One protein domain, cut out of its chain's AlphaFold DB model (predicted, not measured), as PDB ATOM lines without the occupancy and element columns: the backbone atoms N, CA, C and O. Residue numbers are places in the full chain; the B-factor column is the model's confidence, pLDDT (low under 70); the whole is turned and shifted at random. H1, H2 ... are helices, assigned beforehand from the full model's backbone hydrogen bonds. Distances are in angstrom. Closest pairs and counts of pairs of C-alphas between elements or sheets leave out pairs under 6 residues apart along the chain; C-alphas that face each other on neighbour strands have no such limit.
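Overview. This is residues 107 to 153 of the 203 residues of the protein "Terminase-like family" of Sphingobacterium daejeonense (UniProt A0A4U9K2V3). The longest helix, H1, makes a loose V with the shorter H2 through a tight link, and from H2 a long strand-free tail, residues 132 to 146, leads away to the small helix H3, which sticks out near the other end of an elongated shape. The N-terminal stretch of the printed part, residues 108 to 115, also stands free. The printed part has 47 residues with three named helices, in the order H1, H2, H3, and no named strand; the class is all helix, though only 21 of the 47 residues are in named elements. The whole is loose, with a radius of gyration of the C-alphas of 13.4 A, and spans 39 by 21 by 16 A.

Along the chain. H1 is residues 113 to 122, 14.7 A from first to last C-alpha, and begins with C-alpha 113 at (39.093, 41.370, -20.194). H2 is residues 125 to 131, 10.1 A long, and ends with C-alpha 131 at (35.064, 46.726, -33.873). H3 is residues 147 to 150, with C-alpha 150 at (57.024, 46.993, -39.297).

Arrangement. H1 and H2 are close but not clearly touching, with the closest C-alphas, those of Lys 120 and Phe 128, 6.1 A apart. They run opposite ways at a steep tilt of 49 degrees. H3 is apart from H1 and from H2. In H1 and H2 every O i to N i+4 pair is within hydrogen-bond range; H3, with 4 residues, is too short for such a pair.

Size, cuts and confidence. The two C-alphas farthest apart, those of His 110 and Ile 153, are 40.5 A apart. The printed part has no cut. The link from H2 to H3 is long, with 15 residues. Mean pLDDT of the printed part is 80.4, and residues 138 to 150 are under 70.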
ATOM      1  N   ASP A 107      39.477  50.392 -23.271       92.56
ATOM      2  CA  ASP A 107      39.394  51.575 -22.410       92.56
ATOM      3  C   ASP A 107      38.143  51.574 -21.515       92.56
ATOM      4  O   ASP A 107      38.025  52.390 -20.604       92.56
ATOM      5  N   ASN A 108      37.221  50.624 -21.719       92.88
ATOM      6  CA  ASN A 108      36.014  50.486 -20.911       92.88
ATOM      7  C   ASN A 108      36.315  49.789 -19.562       92.88
ATOM      8  O   ASN A 108      36.570  48.580 -19.549       92.88
ATOM      9  N   PRO A 109      36.222  50.487 -18.410       92.31
ATOM     10  CA  PRO A 109      36.533  49.907 -17.100       92.31
ATOM     11  C   PRO A 109      35.480  48.901 -16.608       92.31
ATOM     12  O   PRO A 109      35.706  48.207 -15.620       92.31
ATOM     13  N   HIS A 110      34.324  48.824 -17.271       93.00
ATOM     14  CA  HIS A 110      33.214  47.955 -16.886       93.00
ATOM     15  C   HIS A 110      33.185  46.630 -17.654       93.00
ATOM     16  O   HIS A 110      32.405  45.744 -17.297       93.00
ATOM     17  N   LEU A 111      34.022  46.469 -18.686       91.00
ATOM     18  CA  LEU A 111      34.082  45.240 -19.469       91.00
ATOM     19  C   LEU A 111      35.207  44.325 -18.976       91.00
ATOM     20  O   LEU A 111      36.369  44.714 -18.862       91.00
ATOM     21  N   LYS A 112      34.850  43.069 -18.707       92.56
ATOM     22  CA  LYS A 112      35.799  42.023 -18.327       92.56
ATOM     23  C   LYS A 112      36.750  41.716 -19.481       92.56
ATOM     24  O   LYS A 112      36.314  41.526 -20.615       92.56
ATOM     25  N   ARG A 113      38.050  41.623 -19.184       92.12
ATOM     26  CA  ARG A 113      39.093  41.370 -20.194       92.12
ATOM     27  C   ARG A 113      38.907  40.033 -20.891       92.12
ATOM     28  O   ARG A 113      39.194  39.921 -22.075       92.12
ATOM     29  N   GLU A 114      38.378  39.053 -20.174       93.75
ATOM     30  CA  GLU A 114      38.150  37.707 -20.683       93.75
ATOM     31  C   GLU A 114      37.195  37.707 -21.885       93.75
ATOM     32  O   GLU A 114      37.446  36.989 -22.845       93.75
ATOM     33  N   VAL A 115      36.173  38.575 -21.879       91.62
ATOM     34  CA  VAL A 115      35.205  38.711 -22.986       91.62
ATOM     35  C   VAL A 115      35.887  39.239 -24.250       91.62
ATOM     36  O   VAL A 115      35.605  38.790 -25.356       91.62
ATOM     37  N   ILE A 116      36.823  40.177 -24.088       92.44
ATOM     38  CA  ILE A 116      37.565  40.760 -25.209       92.44
ATOM     39  C   ILE A 116      38.504  39.713 -25.823       92.44
ATOM     40  O   ILE A 116      38.590  39.584 -27.043       92.44
ATOM     41  N   GLU A 117      39.193  38.939 -24.981       92.31
ATOM     42  CA  GLU A 117      40.102  37.886 -25.443       92.31
ATOM     43  C   GLU A 117      39.368  36.696 -26.072       92.31
ATOM     44  O   GLU A 117      39.927  36.036 -26.947       92.31
ATOM     45  N   GLU A 118      38.133  36.419 -25.656       93.94
ATOM     46  CA  GLU A 118      37.257  35.446 -26.311       93.94
ATOM     47  C   GLU A 118      36.861  35.932 -27.710       93.94
ATOM     48  O   GLU A 118      37.158  35.255 -28.696       93.94
ATOM     49  N   ALA A 119      36.349  37.162 -27.826       91.88
ATOM     50  CA  ALA A 119      36.000  37.763 -29.114       91.88
ATOM     51  C   ALA A 119      37.187  37.806 -30.090       91.88
ATOM     52  O   ALA A 119      37.032  37.567 -31.287       91.88
ATOM     53  N   LYS A 120      38.398  38.048 -29.581       92.12
ATOM     54  CA  LYS A 120      39.636  38.036 -30.371       92.12
ATOM     55  C   LYS A 120      39.963  36.674 -30.989       92.12
ATOM     56  O   LYS A 120      40.637  36.627 -32.014       92.12
ATOM     57  N   ARG A 121      39.543  35.571 -30.363       92.94
ATOM     58  CA  ARG A 121      39.760  34.205 -30.878       92.94
ATOM     59  C   ARG A 121      38.708  33.804 -31.903       92.94
ATOM     60  O   ARG A 121      39.002  32.984 -32.767       92.94
ATOM     61  N   GLU A 122      37.503  34.347 -31.782       93.38
ATOM     62  CA  GLU A 122      36.369  34.006 -32.642       93.38
ATOM     63  C   GLU A 122      36.316  34.849 -33.917       93.38
ATOM     64  O   GLU A 122      35.949  34.351 -34.984       93.38
ATOM     65  N   LEU A 123      36.677  36.129 -33.822       88.19
ATOM     66  CA  LEU A 123      36.541  37.073 -34.923       88.19
ATOM     67  C   LEU A 123      37.773  37.075 -35.837       88.19
ATOM     68  O   LEU A 123      38.909  36.987 -35.363       88.19
ATOM     69  N   PRO A 124      37.584  37.270 -37.156       89.12
ATOM     70  CA  PRO A 124      38.687  37.590 -38.051       89.12
ATOM     71  C   PRO A 124      39.452  38.827 -37.564       89.12
ATOM     72  O   PRO A 124      38.839  39.803 -37.131       89.12
ATOM     73  N   GLU A 125      40.781  38.825 -37.714       86.00
ATOM     74  CA  GLU A 125      41.662  39.900 -37.223       86.00
ATOM     75  C   GLU A 125      41.205  41.294 -37.677       86.00
ATOM     76  O   GLU A 125      41.183  42.226 -36.879       86.00
ATOM     77  N   MET A 126      40.774  41.428 -38.936       81.56
ATOM     78  CA  MET A 126      40.283  42.699 -39.479       81.56
ATOM     79  C   MET A 126      38.998  43.184 -38.799       81.56
ATOM     80  O   MET A 126      38.865  44.375 -38.530       81.56
ATOM     81  N   VAL A 127      38.068  42.273 -38.503       85.50
ATOM     82  CA  VAL A 127      36.807  42.609 -37.825       85.50
ATOM     83  C   VAL A 127      37.093  42.989 -36.377       85.50
ATOM     84  O   VAL A 127      36.620  44.018 -35.913       85.50
ATOM     85  N   PHE A 128      37.940  42.226 -35.683       89.00
ATOM     86  CA  PHE A 128      38.343  42.558 -34.318       89.00
ATOM     87  C   PHE A 128      39.071  43.909 -34.249       89.00
ATOM     88  O   PHE A 128      38.779  44.739 -33.391       89.00
ATOM     89  N   ALA A 129      39.995  44.167 -35.175       87.81
ATOM     90  CA  ALA A 129      40.717  45.431 -35.226       87.81
ATOM     91  C   ALA A 129      39.782  46.627 -35.460       87.81
ATOM     92  O   ALA A 129      39.991  47.681 -34.866       87.81
ATOM     93  N   GLN A 130      38.744  46.472 -36.281       87.44
ATOM     94  CA  GLN A 130      37.759  47.524 -36.504       87.44
ATOM     95  C   GLN A 130      36.826  47.716 -35.297       87.44
ATOM     96  O   GLN A 130      36.743  48.819 -34.765       87.44
ATOM     97  N   GLU A 131      36.159  46.651 -34.852       88.62
ATOM     98  CA  GLU A 131      35.064  46.726 -33.873       88.62
ATOM     99  C   GLU A 131      35.565  46.856 -32.426       88.62
ATOM    100  O   GLU A 131      34.967  47.558 -31.616       88.62
ATOM    101  N   TYR A 132      36.689  46.213 -32.081       91.25
ATOM    102  CA  TYR A 132      37.209  46.198 -30.706       91.25
ATOM    103  C   TYR A 132      38.362  47.172 -30.492       91.25
ATOM    104  O   TYR A 132      38.467  47.767 -29.418       91.25
ATOM    105  N   LEU A 133      39.240  47.329 -31.485       90.06
ATOM    106  CA  LEU A 133      40.402  48.218 -31.382       90.06
ATOM    107  C   LEU A 133      40.167  49.595 -32.013       90.06
ATOM    108  O   LEU A 133      41.049  50.439 -31.911       90.06
ATOM    109  N   ALA A 134      39.022  49.824 -32.667       89.38
ATOM    110  CA  ALA A 134      38.720  51.065 -33.380       89.38
ATOM    111  C   ALA A 134      39.826  51.471 -34.378       89.38
ATOM    112  O   ALA A 134      40.118  52.654 -34.564       89.38
ATOM    113  N   ILE A 135      40.470  50.495 -35.024       84.75
ATOM    114  CA  ILE A 135      41.543  50.741 -35.987       84.75
ATOM    115  C   ILE A 135      40.927  50.934 -37.379       84.75
ATOM    116  O   ILE A 135      40.359  49.979 -37.925       84.75
ATOM    117  N   PRO A 136      41.071  52.126 -37.994       80.81
ATOM    118  CA  PRO A 136      40.640  52.354 -39.363       80.81
ATOM    119  C   PRO A 136      41.451  51.469 -40.297       80.81
ATOM    120  O   PRO A 136      42.668  51.608 -40.431       80.81
ATOM    121  N   GLN A 137      40.769  50.538 -40.951       72.81
ATOM    122  CA  GLN A 137      41.415  49.651 -41.906       72.81
ATOM    123  C   GLN A 137      41.802  50.433 -43.162       72.81
ATOM    124  O   GLN A 137      41.023  51.226 -43.698       72.81
ATOM    125  N   VAL A 138      43.014  50.205 -43.664       62.41
ATOM    126  CA  VAL A 138      43.391  50.710 -44.985       62.41
ATOM    127  C   VAL A 138      42.562  49.932 -46.000       62.41
ATOM    128  O   VAL A 138      42.527  48.703 -45.949       62.41
ATOM    129  N   SER A 139      41.865  50.635 -46.899       52.31
ATOM    130  CA  SER A 139      41.181  49.991 -48.027       52.31
ATOM    131  C   SER A 139      42.144  49.003 -48.697       52.31
ATOM    132  O   SER A 139      43.341  49.288 -48.777       52.31
ATOM    133  N   GLY A 140      41.644  47.864 -49.190       48.53
ATOM    134  CA  GLY A 140      42.438  46.768 -49.776       48.53
ATOM    135  C   GLY A 140      43.367  47.145 -50.946       48.53
ATOM    136  O   GLY A 140      44.003  46.272 -51.523       48.53
ATOM    137  N   ALA A 141      43.472  48.432 -51.288       50.16
ATOM    138  CA  ALA A 141      44.510  49.015 -52.124       50.16
ATOM    139  C   ALA A 141      45.925  48.922 -51.515       50.16
ATOM    140  O   ALA A 141      46.894  48.858 -52.267       50.16
ATOM    141  N   ASN A 142      46.080  48.881 -50.183       55.34
ATOM    142  CA  ASN A 142      47.380  48.581 -49.575       55.34
ATOM    143  C   ASN A 142      47.558  47.063 -49.441       55.34
ATOM    144  O   ASN A 142      47.236  46.476 -48.406       55.34
ATOM    145  N   CYS A 143      48.117  46.435 -50.477       55.88
ATOM    146  CA  CYS A 143      48.439  45.004 -50.487       55.88
ATOM    147  C   CYS A 143      49.469  44.584 -49.419       55.88
ATOM    148  O   CYS A 143      49.669  43.390 -49.203       55.88
ATOM    149  N   PHE A 144      50.094  45.542 -48.728       61.75
ATOM    150  CA  PHE A 144      51.097  45.304 -47.692       61.75
ATOM    151  C   PHE A 144      50.573  45.544 -46.266       61.75
ATOM    152  O   PHE A 144      51.324  45.342 -45.312       61.75
ATOM    153  N   GLY A 145      49.316  45.970 -46.082       64.31
ATOM    154  CA  GLY A 145      48.704  46.187 -44.763       64.31
ATOM    155  C   GLY A 145      49.603  46.955 -43.777       64.31
ATOM    156  O   GLY A 145      50.265  47.932 -44.136       64.31
ATOM    157  N   ASN A 146      49.681  46.470 -42.533       60.81
ATOM    158  CA  ASN A 146      50.552  47.023 -41.484       60.81
ATOM    159  C   ASN A 146      52.031  46.601 -41.610       60.81
ATOM    160  O   ASN A 146      52.856  46.982 -40.774       60.81
ATOM    161  N   HIS A 147      52.400  45.806 -42.624       67.19
ATOM    162  CA  HIS A 147      53.782  45.359 -42.796       67.19
ATOM    163  C   HIS A 147      54.716  46.516 -43.151       67.19
ATOM    164  O   HIS A 147      55.882  46.458 -42.778       67.19
ATOM    165  N   ILE A 148      54.219  47.588 -43.777       69.06
ATOM    166  CA  ILE A 148      55.034  48.771 -44.096       69.06
ATOM    167  C   ILE A 148      55.637  49.365 -42.819       69.06
ATOM    168  O   ILE A 148      56.853  49.501 -42.732       69.06
ATOM    169  N   ALA A 149      54.815  49.629 -41.797       67.19
ATOM    170  CA  ALA A 149      55.273  50.212 -40.533       67.19
ATOM    171  C   ALA A 149      56.275  49.310 -39.788       67.19
ATOM    172  O   ALA A 149      57.202  49.800 -39.149       67.19
ATOM    173  N   LYS A 150      56.119  47.984 -39.904       67.56
ATOM    174  CA  LYS A 150      57.024  46.993 -39.297       67.56
ATOM    175  C   LYS A 150      58.337  46.807 -40.068       67.56
ATOM    176  O   LYS A 150      59.269  46.236 -39.517       67.56
ATOM    177  N   ASN A 151      58.407  47.264 -41.319       71.75
ATOM    178  CA  ASN A 151      59.557  47.089 -42.209       71.75
ATOM    179  C   ASN A 151      60.178  48.431 -42.635       71.75
ATOM    180  O   ASN A 151      60.829  48.516 -43.676       71.75
ATOM    181  N   ILE A 152      60.002  49.487 -41.833       75.75
ATOM    182  CA  ILE A 152      60.705  50.756 -42.041       75.75
ATOM    183  C   ILE A 152      62.183  50.548 -41.704       75.75
ATOM    184  O   ILE A 152      62.543  50.289 -40.556       75.75
ATOM    185  N   ILE A 153      63.046  50.691 -42.708       73.56
ATOM    186  CA  ILE A 153      64.497  50.633 -42.533       73.56
ATOM    187  C   ILE A 153      65.001  52.070 -42.309       73.56
ATOM    188  O   ILE A 153      64.910  52.884 -43.228       73.56
TER     189      ILE A 153